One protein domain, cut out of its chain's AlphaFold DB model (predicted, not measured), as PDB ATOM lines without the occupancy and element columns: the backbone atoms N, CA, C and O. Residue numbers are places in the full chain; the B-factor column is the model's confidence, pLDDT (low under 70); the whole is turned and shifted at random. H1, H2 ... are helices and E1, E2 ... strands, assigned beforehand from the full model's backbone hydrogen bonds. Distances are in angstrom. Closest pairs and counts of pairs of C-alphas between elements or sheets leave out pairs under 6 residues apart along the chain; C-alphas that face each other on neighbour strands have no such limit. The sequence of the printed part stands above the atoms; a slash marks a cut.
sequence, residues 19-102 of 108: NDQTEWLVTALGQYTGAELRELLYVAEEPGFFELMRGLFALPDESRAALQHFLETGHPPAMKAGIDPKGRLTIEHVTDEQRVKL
ATOM      1  N   ASN A  19      -1.029  67.635 -25.631       61.75
ATOM      2  CA  ASN A  19       0.166  66.914 -26.066       61.75
ATOM      3  C   ASN A  19       1.396  67.843 -26.077       61.75
ATOM      4  O   ASN A  19       2.454  67.476 -25.560       61.75
ATOM      5  N   ASP A  20       1.212  69.092 -26.516       69.38
ATOM      6  CA  ASP A  20       2.252  70.127 -26.524       69.38
ATOM      7  C   ASP A  20       2.674  70.532 -25.105       69.38
ATOM      8  O   ASP A  20       3.846  70.814 -24.860       69.38
ATOM      9  N   GLN A  21       1.755  70.513 -24.132       68.50
ATOM     10  CA  GLN A  21       2.087  70.802 -22.731       68.50
ATOM     11  C   GLN A  21       3.004  69.739 -22.111       68.50
ATOM     12  O   GLN A  21       3.901  70.072 -21.332       68.50
ATOM     13  N   THR A  22       2.799  68.468 -22.463       73.94
ATOM     14  CA  THR A  22       3.633  67.362 -21.970       73.94
ATOM     15  C   THR A  22       5.024  67.426 -22.587       73.94
ATOM     16  O   THR A  22       6.020  67.343 -21.865       73.94
ATOM     17  N   GLU A  23       5.114  67.640 -23.902       74.50
ATOM     18  CA  GLU A  23       6.404  67.820 -24.576       74.50
ATOM     19  C   GLU A  23       7.154  69.052 -24.062       74.50
ATOM     20  O   GLU A  23       8.368  68.993 -23.835       74.50
ATOM     21  N   TRP A  24       6.437  70.148 -23.802       77.31
ATOM     22  CA  TRP A  24       7.003  71.362 -23.223       77.31
ATOM     23  C   TRP A  24       7.588  71.112 -21.832       77.31
ATOM     24  O   TRP A  24       8.739  71.475 -21.578       77.31
ATOM     25  N   LEU A  25       6.838  70.444 -20.951       75.38
ATOM     26  CA  LEU A  25       7.302  70.117 -19.604       75.38
ATOM     27  C   LEU A  25       8.548  69.228 -19.649       75.38
ATOM     28  O   LEU A  25       9.537  69.523 -18.984       75.38
ATOM     29  N   VAL A  26       8.531  68.165 -20.456       77.75
ATOM     30  CA  VAL A  26       9.670  67.241 -20.580       77.75
ATOM     31  C   VAL A  26      10.904  67.956 -21.140       77.75
ATOM     32  O   VAL A  26      12.010  67.757 -20.640       77.75
ATOM     33  N   THR A  27      10.721  68.839 -22.123       79.12
ATOM     34  CA  THR A  27      11.809  69.649 -22.693       79.12
ATOM     35  C   THR A  27      12.398  70.615 -21.663       79.12
ATOM     36  O   THR A  27      13.620  70.739 -21.568       79.12
ATOM     37  N   ALA A  28      11.549  71.272 -20.868       79.00
ATOM     38  CA  ALA A  28      11.980  72.171 -19.803       79.00
ATOM     39  C   ALA A  28      12.748  71.419 -18.703       79.00
ATOM     40  O   ALA A  28      13.820  71.859 -18.292       79.00
ATOM     41  N   LEU A  29      12.255  70.251 -18.278       83.44
ATOM     42  CA  LEU A  29      12.929  69.398 -17.293       83.44
ATOM     43  C   LEU A  29      14.273  68.856 -17.810       83.44
ATOM     44  O   LEU A  29      15.202  68.680 -17.028       83.44
ATOM     45  N   GLY A  30      14.415  68.663 -19.125       83.75
ATOM     46  CA  GLY A  30      15.669  68.250 -19.761       83.75
ATOM     47  C   GLY A  30      16.825  69.253 -19.637       83.75
ATOM     48  O   GLY A  30      17.960  68.894 -19.945       83.75
ATOM     49  N   GLN A  31      16.566  70.488 -19.187       87.50
ATOM     50  CA  GLN A  31      17.606  71.488 -18.900       87.50
ATOM     51  C   GLN A  31      18.278  71.294 -17.532       87.50
ATOM     52  O   GLN A  31      19.282  71.946 -17.252       87.50
ATOM     53  N   TYR A  32      17.741  70.413 -16.687       85.56
ATOM     54  CA  TYR A  32      18.216  70.187 -15.327       85.56
ATOM     55  C   TYR A  32      19.016  68.889 -15.226       85.56
ATOM     56  O   TYR A  32      18.772  67.899 -15.920       85.56
ATOM     57  N   THR A  33      19.981  68.872 -14.315       91.50
ATOM     58  CA  THR A  33      20.706  67.664 -13.936       91.50
ATOM     59  C   THR A  33      19.802  66.708 -13.157       91.50
ATOM     60  O   THR A  33      18.822  67.096 -12.523       91.50
ATOM     61  N   GLY A  34      20.169  65.423 -13.129       85.12
ATOM     62  CA  GLY A  34      19.431  64.430 -12.343       85.12
ATOM     63  C   GLY A  34      19.381  64.738 -10.838       85.12
ATOM     64  O   GLY A  34      18.436  64.322 -10.175       85.12
ATOM     65  N   ALA A  35      20.363  65.469 -10.298       88.31
ATOM     66  CA  ALA A  35      20.348  65.918  -8.906       88.31
ATOM     67  C   ALA A  35      19.285  67.005  -8.681       88.31
ATOM     68  O   ALA A  35      18.449  66.855  -7.795       88.31
ATOM     69  N   GLU A  36      19.248  68.028  -9.537       84.94
ATOM     70  CA  GLU A  36      18.267  69.122  -9.470       84.94
ATOM     71  C   GLU A  36      16.829  68.617  -9.667       84.94
ATOM     72  O   GLU A  36      15.921  69.015  -8.942       84.94
ATOM     73  N   LEU A  37      16.610  67.670 -10.587       85.06
ATOM     74  CA  LEU A  37      15.298  67.035 -10.764       85.06
ATOM     75  C   LEU A  37      14.857  66.258  -9.522       85.06
ATOM     76  O   LEU A  37      13.673  66.225  -9.188       85.06
ATOM     77  N   ARG A  38      15.807  65.628  -8.826       81.56
ATOM     78  CA  ARG A  38      15.526  64.877  -7.605       81.56
ATOM     79  C   ARG A  38      15.211  65.799  -6.432       81.56
ATOM     80  O   ARG A  38      14.325  65.481  -5.650       81.56
ATOM     81  N   GLU A  39      15.879  66.943  -6.339       86.00
ATOM     82  CA  GLU A  39      15.523  68.001  -5.389       86.00
ATOM     83  C   GLU A  39      14.115  68.539  -5.657       86.00
ATOM     84  O   GLU A  39      13.324  68.667  -4.727       86.00
ATOM     85  N   LEU A  40      13.763  68.766  -6.925       81.31
ATOM     86  CA  LEU A  40      12.430  69.232  -7.306       81.31
ATOM     87  C   LEU A  40      11.340  68.213  -6.944       81.31
ATOM     88  O   LEU A  40      10.272  68.602  -6.475       81.31
ATOM     89  N   LEU A  41      11.627  66.914  -7.095       81.88
ATOM     90  CA  LEU A  41      10.747  65.834  -6.647       81.88
ATOM     91  C   LEU A  41      10.580  65.833  -5.121       81.88
ATOM     92  O   LEU A  41       9.455  65.761  -4.641       81.88
ATOM     93  N   TYR A  42      11.672  65.959  -4.363       83.00
ATOM     94  CA  TYR A  42      11.599  66.008  -2.900       83.00
ATOM     95  C   TYR A  42      10.796  67.204  -2.402       83.00
ATOM     96  O   TYR A  42       9.941  67.059  -1.538       83.00
ATOM     97  N   VAL A  43      11.018  68.374  -2.993       79.88
ATOM     98  CA  VAL A  43      10.279  69.590  -2.656       79.88
ATOM     99  C   VAL A  43       8.799  69.473  -3.040       79.88
ATOM    100  O   VAL A  43       7.937  69.975  -2.326       79.88
ATOM    101  N   ALA A  44       8.482  68.785  -4.139       77.44
ATOM    102  CA  ALA A  44       7.105  68.541  -4.558       77.44
ATOM    103  C   ALA A  44       6.333  67.601  -3.615       77.44
ATOM    104  O   ALA A  44       5.105  67.670  -3.557       77.44
ATOM    105  N   GLU A  45       7.034  66.728  -2.889       84.31
ATOM    106  CA  GLU A  45       6.443  65.830  -1.891       84.31
ATOM    107  C   GLU A  45       6.175  66.527  -0.545       84.31
ATOM    108  O   GLU A  45       5.417  65.998   0.271       84.31
ATOM    109  N   GLU A  46       6.736  67.720  -0.315       86.50
ATOM    110  CA  GLU A  46       6.540  68.465   0.928       86.50
ATOM    111  C   GLU A  46       5.095  68.986   1.054       86.50
ATOM    112  O   GLU A  46       4.630  69.785   0.226       86.50
ATOM    113  N   PRO A  47       4.356  68.591   2.111       88.50
ATOM    114  CA  PRO A  47       2.984  69.033   2.307       88.50
ATOM    115  C   PRO A  47       2.871  70.561   2.375       88.50
ATOM    116  O   PRO A  47       3.502  71.214   3.204       88.50
ATOM    117  N   GLY A  48       2.012  71.137   1.534       80.44
ATOM    118  CA  GLY A  48       1.730  72.573   1.535       80.44
ATOM    119  C   GLY A  48       2.736  73.433   0.766       80.44
ATOM    120  O   GLY A  48       2.536  74.648   0.682       80.44
ATOM    121  N   PHE A  49       3.791  72.848   0.188       82.88
ATOM    122  CA  PHE A  49       4.781  73.601  -0.584       82.88
ATOM    123  C   PHE A  49       4.149  74.306  -1.791       82.88
ATOM    124  O   PHE A  49       4.322  75.513  -1.977       82.88
ATOM    125  N   PHE A  50       3.361  73.592  -2.598       80.75
ATOM    126  CA  PHE A  50       2.736  74.188  -3.780       80.75
ATOM    127  C   PHE A  50       1.663  75.215  -3.424       80.75
ATOM    128  O   PHE A  50       1.550  76.235  -4.104       80.75
ATOM    129  N   GLU A  51       0.900  75.008  -2.354       86.88
ATOM    130  CA  GLU A  51      -0.064  75.982  -1.848       86.88
ATOM    131  C   GLU A  51       0.628  77.264  -1.390       86.88
ATOM    132  O   GLU A  51       0.144  78.359  -1.695       86.88
ATOM    133  N   LEU A  52       1.776  77.134  -0.720       83.56
ATOM    134  CA  LEU A  52       2.612  78.258  -0.319       83.56
ATOM    135  C   LEU A  52       3.140  79.012  -1.542       83.56
ATOM    136  O   LEU A  52       2.956  80.226  -1.630       83.56
ATOM    137  N   MET A  53       3.737  78.309  -2.507       83.31
ATOM    138  CA  MET A  53       4.261  78.925  -3.730       83.31
ATOM    139  C   MET A  53       3.151  79.600  -4.535       83.31
ATOM    140  O   MET A  53       3.307  80.737  -4.979       83.31
ATOM    141  N   ARG A  54       1.987  78.955  -4.670       83.50
ATOM    142  CA  ARG A  54       0.815  79.539  -5.332       83.50
ATOM    143  C   ARG A  54       0.334  80.794  -4.611       83.50
ATOM    144  O   ARG A  54       0.023  81.784  -5.268       83.50
ATOM    145  N   GLY A  55       0.290  80.772  -3.279       81.56
ATOM    146  CA  GLY A  55      -0.043  81.939  -2.463       81.56
ATOM    147  C   GLY A  55       0.947  83.082  -2.673       81.56
ATOM    148  O   GLY A  55       0.530  84.206  -2.939       81.56
ATOM    149  N   LEU A  56       2.246  82.779  -2.648       85.81
ATOM    150  CA  LEU A  56       3.320  83.737  -2.893       85.81
ATOM    151  C   LEU A  56       3.197  84.381  -4.278       85.81
ATOM    152  O   LEU A  56       3.298  85.600  -4.400       85.81
ATOM    153  N   PHE A  57       2.965  83.598  -5.332       84.44
ATOM    154  CA  PHE A  57       2.806  84.129  -6.689       84.44
ATOM    155  C   PHE A  57       1.511  84.916  -6.883       84.44
ATOM    156  O   PHE A  57       1.521  85.875  -7.649       84.44
ATOM    157  N   ALA A  58       0.447  84.601  -6.144       88.19
ATOM    158  CA  ALA A  58      -0.812  85.342  -6.185       88.19
ATOM    159  C   ALA A  58      -0.778  86.697  -5.448       88.19
ATOM    160  O   ALA A  58      -1.729  87.470  -5.572       88.19
ATOM    161  N   LEU A  59       0.276  87.001  -4.678       84.94
ATOM    162  CA  LEU A  59       0.382  88.281  -3.975       84.94
ATOM    163  C   LEU A  59       0.508  89.466  -4.954       84.94
ATOM    164  O   LEU A  59       1.284  89.386  -5.912       84.94
ATOM    165  N   PRO A  60      -0.166  90.600  -4.676       89.75
ATOM    166  CA  PRO A  60       0.127  91.872  -5.332       89.75
ATOM    167  C   PRO A  60       1.589  92.287  -5.121       89.75
ATOM    168  O   PRO A  60       2.179  91.968  -4.086       89.75
ATOM    169  N   ASP A  61       2.157  93.048  -6.057       90.38
ATOM    170  CA  ASP A  61       3.577  93.437  -6.029       90.38
ATOM    171  C   ASP A  61       3.980  94.156  -4.737       90.38
ATOM    172  O   ASP A  61       5.012  93.841  -4.150       90.38
ATOM    173  N   GLU A  62       3.131  95.053  -4.233       91.12
ATOM    174  CA  GLU A  62       3.356  95.754  -2.961       91.12
ATOM    175  C   GLU A  62       3.468  94.780  -1.778       91.12
ATOM    176  O   GLU A  62       4.343  94.912  -0.923       91.12
ATOM    177  N   SER A  63       2.607  93.757  -1.742       84.38
ATOM    178  CA  SER A  63       2.625  92.729  -0.695       84.38
ATOM    179  C   SER A  63       3.833  91.805  -0.827       84.38
ATOM    180  O   SER A  63       4.421  91.412   0.180       84.38
ATOM    181  N   ARG A  64       4.238  91.486  -2.061       91.12
ATOM    182  CA  ARG A  64       5.448  90.705  -2.341       91.12
ATOM    183  C   ARG A  64       6.702  91.455  -1.892       91.12
ATOM    184  O   ARG A  64       7.548  90.859  -1.236       91.12
ATOM    185  N   ALA A  65       6.784  92.755  -2.175       87.44
ATOM    186  CA  ALA A  65       7.884  93.615  -1.743       87.44
ATOM    187  C   ALA A  65       7.954  93.734  -0.212       87.44
ATOM    188  O   ALA A  65       9.033  93.622   0.367       87.44
ATOM    189  N   ALA A  66       6.807  93.894   0.456       85.56
ATOM    190  CA  ALA A  66       6.746  93.918   1.916       85.56
ATOM    191  C   ALA A  66       7.213  92.588   2.538       85.56
ATOM    192  O   ALA A  66       7.983  92.595   3.500       85.56
ATOM    193  N   LEU A  67       6.789  91.452   1.971       84.69
ATOM    194  CA  LEU A  67       7.232  90.127   2.407       84.69
ATOM    195  C   LEU A  67       8.734  89.921   2.170       84.69
ATOM    196  O   LEU A  67       9.424  89.433   3.059       84.69
ATOM    197  N   GLN A  68       9.252  90.321   1.010       87.88
ATOM    198  CA  GLN A  68      10.678  90.237   0.704       87.88
ATOM    199  C   GLN A  68      11.508  91.061   1.692       87.88
ATOM    200  O   GLN A  68      12.418  90.526   2.319       87.88
ATOM    201  N   HIS A  69      11.133  92.322   1.913       84.50
ATOM    202  CA  HIS A  69      11.790  93.184   2.889       84.50
ATOM    203  C   HIS A  69      11.761  92.571   4.298       84.50
ATOM    204  O   HIS A  69      12.750  92.616   5.026       84.50
ATOM    205  N   PHE A  70      10.638  91.966   4.697       82.38
ATOM    206  CA  PHE A  70      10.525  91.271   5.979       82.38
ATOM    207  C   PHE A  70      11.508  90.095   6.097       82.38
ATOM    208  O   PHE A  70      12.199  89.973   7.108       82.38
ATOM    209  N   LEU A  71      11.599  89.251   5.066       82.81
ATOM    210  CA  LEU A  71      12.493  88.090   5.052       82.81
ATOM    211  C   LEU A  71      13.974  88.498   5.042       82.81
ATOM    212  O   LEU A  71      14.776  87.890   5.745       82.81
ATOM    213  N   GLU A  72      14.330  89.543   4.296       84.88
ATOM    214  CA  GLU A  72      15.705  90.053   4.192       84.88
ATOM    215  C   GLU A  72      16.186  90.724   5.483       84.88
ATOM    216  O   GLU A  72      17.342  90.582   5.876       84.88
ATOM    217  N   THR A  73      15.298  91.446   6.167       82.81
ATOM    218  CA  THR A  73      15.646  92.150   7.410       82.81
ATOM    219  C   THR A  73      15.603  91.239   8.638       82.81
ATOM    220  O   THR A  73      16.157  91.584   9.684       82.81
ATOM    221  N   GLY A  74      14.984  90.057   8.522       65.19
ATOM    222  CA  GLY A  74      15.015  88.967   9.503       65.19
ATOM    223  C   GLY A  74      14.357  89.274  10.853       65.19
ATOM    224  O   GLY A  74      14.237  88.382  11.690       65.19
ATOM    225  N   HIS A  75      13.938  90.518  11.085       59.00
ATOM    226  CA  HIS A  75      13.372  90.981  12.340       59.00
ATOM    227  C   HIS A  75      12.313  92.049  12.054       59.00
ATOM    228  O   HIS A  75      12.671  93.179  11.710       59.00
ATOM    229  N   PRO A  76      11.013  91.771  12.257       59.12
ATOM    230  CA  PRO A  76      10.093  92.869  12.505       59.12
ATOM    231  C   PRO A  76      10.622  93.651  13.723       59.12
ATOM    232  O   PRO A  76      11.098  93.018  14.676       59.12
ATOM    233  N   PRO A  77      10.571  94.998  13.725       61.34
ATOM    234  CA  PRO A  77      10.894  95.772  14.919       61.34
ATOM    235  C   PRO A  77      10.103  95.180  16.080       61.34
ATOM    236  O   PRO A  77       8.904  94.928  15.926       61.34
ATOM    237  N   ALA A  78      10.801  94.860  17.177       65.44
ATOM    238  CA  ALA A  78      10.252  94.072  18.275       65.44
ATOM    239  C   ALA A  78       8.835  94.558  18.605       65.44
ATOM    240  O   ALA A  78       8.611  95.748  18.783       65.44
ATOM    241  N   MET A  79       7.847  93.669  18.622       67.38
ATOM    242  CA  MET A  79       6.485  94.065  18.971       67.38
ATOM    243  C   MET A  79       6.318  93.983  20.482       67.38
ATOM    244  O   MET A  79       6.631  92.963  21.098       67.38
ATOM    245  N   LYS A  80       5.797  95.049  21.086       73.19
ATOM    246  CA  LYS A  80       5.368  95.035  22.480       73.19
ATOM    247  C   LYS A  80       3.867  94.795  22.518       73.19
ATOM    248  O   LYS A  80       3.093  95.619  22.038       73.19
ATOM    249  N   ALA A  81       3.468  93.676  23.109       77.69
ATOM    250  CA  ALA A  81       2.076  93.413  23.439       77.69
ATOM    251  C   ALA A  81       1.790  93.847  24.885       77.69
ATOM    252  O   ALA A  81       2.585  93.577  25.787       77.69
ATOM    253  N   GLY A  82       0.656  94.505  25.113       82.75
ATOM    254  CA  GLY A  82       0.205  94.915  26.444       82.75
ATOM    255  C   GLY A  82      -1.315  94.909  26.560       82.75
ATOM    256  O   GLY A  82      -2.019  95.077  25.566       82.75
ATOM    257  N   ILE A  83      -1.826  94.717  27.775       81.38
ATOM    258  CA  ILE A  83      -3.252  94.877  28.081       81.38
ATOM    259  C   ILE A  83      -3.449  96.289  28.636       81.38
ATOM    260  O   ILE A  83      -2.817  96.655  29.629       81.38
ATOM    261  N   ASP A  84      -4.296  97.093  27.996       84.62
ATOM    262  CA  ASP A  84      -4.609  98.434  28.483       84.62
ATOM    263  C   ASP A  84      -5.514  98.389  29.739       84.62
ATOM    264  O   ASP A  84      -6.120  97.358  30.041       84.62
ATOM    265  N   PRO A  85      -5.675  99.499  30.484       86.94
ATOM    266  CA  PRO A  85      -6.541  99.538  31.669       86.94
ATOM    267  C   PRO A  85      -8.029  99.255  31.401       86.94
ATOM    268  O   PRO A  85      -8.804  99.112  32.342       86.94
ATOM    269  N   LYS A  86      -8.450  99.202  30.130       89.31
ATOM    270  CA  LYS A  86      -9.805  98.835  29.702       89.31
ATOM    271  C   LYS A  86      -9.892  97.364  29.267       89.31
ATOM    272  O   LYS A  86     -10.939  96.945  28.782       89.31
ATOM    273  N   GLY A  87      -8.820  96.589  29.444       77.94
ATOM    274  CA  GLY A  87      -8.760  95.161  29.149       77.94
ATOM    275  C   GLY A  87      -8.497  94.820  27.681       77.94
ATOM    276  O   GLY A  87      -8.702  93.674  27.290       77.94
ATOM    277  N   ARG A  88      -8.069  95.773  26.844       80.94
ATOM    278  CA  ARG A  88      -7.794  95.508  25.422       80.94
ATOM    279  C   ARG A  88      -6.349  95.100  25.193       80.94
ATOM    280  O   ARG A  88      -5.444  95.720  25.743       80.94
ATOM    281  N   LEU A  89      -6.142  94.130  24.304       71.38
ATOM    282  CA  LEU A  89      -4.823  93.827  23.759       71.38
ATOM    283  C   LEU A  89      -4.385  94.956  22.818       71.38
ATOM    284  O   LEU A  89      -5.086  95.295  21.866       71.38
ATOM    285  N   THR A  90      -3.218  95.515  23.092       80.31
ATOM    286  CA  THR A  90      -2.543  96.524  22.275       80.31
ATOM    287  C   THR A  90      -1.228  95.943  21.776       80.31
ATOM    288  O   THR A  90      -0.546  95.233  22.517       80.31
ATOM    289  N   ILE A  91      -0.907  96.201  20.509       77.62
ATOM    290  CA  ILE A  91       0.340  95.781  19.868       77.62
ATOM    291  C   ILE A  91       1.012  97.051  19.359       77.62
ATOM    292  O   ILE A  91       0.450  97.757  18.525       77.62
ATOM    293  N   GLU A  92       2.193  97.350  19.885       78.19
ATOM    294  CA  GLU A  92       2.986  98.520  19.515       78.19
ATOM    295  C   GLU A  92       4.292  98.076  18.852       78.19
ATOM    296  O   GLU A  92       4.931  97.113  19.286       78.19
ATOM    297  N   HIS A  93       4.706  98.790  17.805       68.44
ATOM    298  CA  HIS A  93       6.034  98.622  17.222       68.44
ATOM    299  C   HIS A  93       7.074  99.277  18.134       68.44
ATOM    300  O   HIS A  93       7.002 100.480  18.381       68.44
ATOM    301  N   VAL A  94       8.057  98.508  18.607       65.75
ATOM    302  CA  VAL A  94       9.200  99.056  19.343       65.75
ATOM    303  C   VAL A  94      10.193  99.600  18.324       65.75
ATOM    304  O   VAL A  94      10.822  98.844  17.586       65.75
ATOM    305  N   THR A  95      10.330 100.922  18.269       60.75
ATOM    306  CA  THR A  95      11.414 101.575  17.527       60.75
ATOM    307  C   THR A  95      12.736 101.406  18.285       60.75
ATOM    308  O   THR A  95      12.742 101.309  19.514       60.75
ATOM    309  N   ASP A  96      13.877 101.371  17.585       57.00
ATOM    310  CA  ASP A  96      15.204 101.138  18.197       57.00
ATOM    311  C   ASP A  96      15.527 102.100  19.363       57.00
ATOM    312  O   ASP A  96      16.194 101.718  20.327       57.00
ATOM    313  N   GLU A  97      14.969 103.314  19.357       54.25
ATOM    314  CA  GLU A  97      15.097 104.294  20.447       54.25
ATOM    315  C   GLU A  97      14.504 103.812  21.786       54.25
ATOM    316  O   GLU A  97      14.987 104.173  22.863       54.25
ATOM    317  N   GLN A  98      13.465 102.974  21.749       51.62
ATOM    318  CA  GLN A  98      12.839 102.404  22.945       51.62
ATOM    319  C   GLN A  98      13.627 101.209  23.503       51.62
ATOM    320  O   GLN A  98      13.571 100.953  24.708       51.62
ATOM    321  N   ARG A  99      14.402 100.512  22.662       49.78
ATOM    322  CA  ARG A  99      15.223  99.354  23.054       49.78
ATOM    323  C   ARG A  99      16.358  99.754  24.005       49.78
ATOM    324  O   ARG A  99      16.658  99.022  24.943       49.78
ATOM    325  N   VAL A 100      16.921 100.951  23.821       50.69
ATOM    326  CA  VAL A 100      18.007 101.507  24.655       50.69
ATOM    327  C   VAL A 100      17.526 101.892  26.062       50.69
ATOM    328  O   VAL A 100      18.272 101.747  27.026       50.69
ATOM    329  N   LYS A 101      16.265 102.318  26.224       50.38
ATOM    330  CA  LYS A 101      15.699 102.688  27.540       50.38
ATOM    331  C   LYS A 101      15.360 101.496  28.441       50.38
ATOM    332  O   LYS A 101      15.103 101.699  29.623       50.38
ATOM    333  N   LEU A 102      15.323 100.278  27.898       49.84
ATOM    334  CA  LEU A 102      14.903  99.071  28.617       49.84
ATOM    335  C   LEU A 102      16.052  98.274  29.238       49.84
ATOM    336  O   LEU A 102      15.774  97.315  29.950       49.84
TER     337      LEU A 102
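This is residues 19 to 102 of the 108 residues of an uncharacterized protein of Bradyrhizobium sp. CCBAU 051011 (UniProt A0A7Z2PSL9). The model is a drawn-out zigzag with no common core: H1, H2, H3 and H4 are strung one after another, each turned sharply from the one before. The E1-E2 hairpin and the short helix H5 make the end of the zigzag beyond H4, and H1 makes the other end. The printed part has 84 residues, with five named helices and two named strands in the order H1 H2 H3 H4 E1 E2 H5; the one sheet, E1 - E2, is antiparallel, and the class is mostly helix. The whole is extended, with a radius of gyration of the C-alphas of 21.9 A and spans of 66 by 28 by 25 A.

E1, residues 79 to 83, and E2, residues 89 to 93, form a hairpin, antiparallel with 154 degrees between their directions. C-alphas 81 and 91 face each other at 4.6 A. N 90 and O 82 are within hydrogen-bond range at 2.8 A, as are N 80 and O 92 at 2.9 A. H5, residues 96 to 100, follows E2 by a tight link and is apart from E1. H4, residues 61 to 73, precedes E1 by a tight link and is apart from E2 and H5. H3, residues 49 to 58, is close to H4 but not clearly touching it; their closest C-alphas, those of Leu 56 and Arg 64, are 7.3 A apart. These two helices run opposite ways at a steep tilt of 56 degrees. H2, residues 34 to 45, is close to H3 but not clearly touching it, about perpendicular at 87 degrees, with the C-alphas of Val 43 and Phe 49 closest at 7.1 A. H1, residues 19 to 29, is close to H2 but not clearly touching it, the closest C-alphas, those of Leu 29 and Leu 37, being 7.3 A apart. H1 and H2 run opposite ways at a steep tilt of 65 degrees. Every O i to N i+4 pair is within hydrogen-bond range in H1, H2, H3 and H4; H5 has 0 of 1, with 1 of 2 O i to N i+3 pairs within range.

E1 is 13.4 A long from first to last C-alpha and E2 13.5 A; C-alpha 79 is at (6.485, 94.065, 18.971). H4 is 18.1 A, H3 14.2 A, H2 16.7 A, H1 15.7 A and H5 7.0 A. H1 begins at C-alpha 19, (0.166, 66.914, -26.066), and H5 ends at C-alpha 100, (18.007, 101.507, 24.655).

The two C-alphas farthest apart, those of Asn 19 and Pro 85, are 66.7 A apart. The printed part has no cut, and its six links between named elements are tight. Residues 19 to 28, 41 to 55 and 68 to 75 stand free. The mean pLDDT of the printed part is 77.8; residues 19 to 21, 74 to 79 and 93 to 102 are under 70.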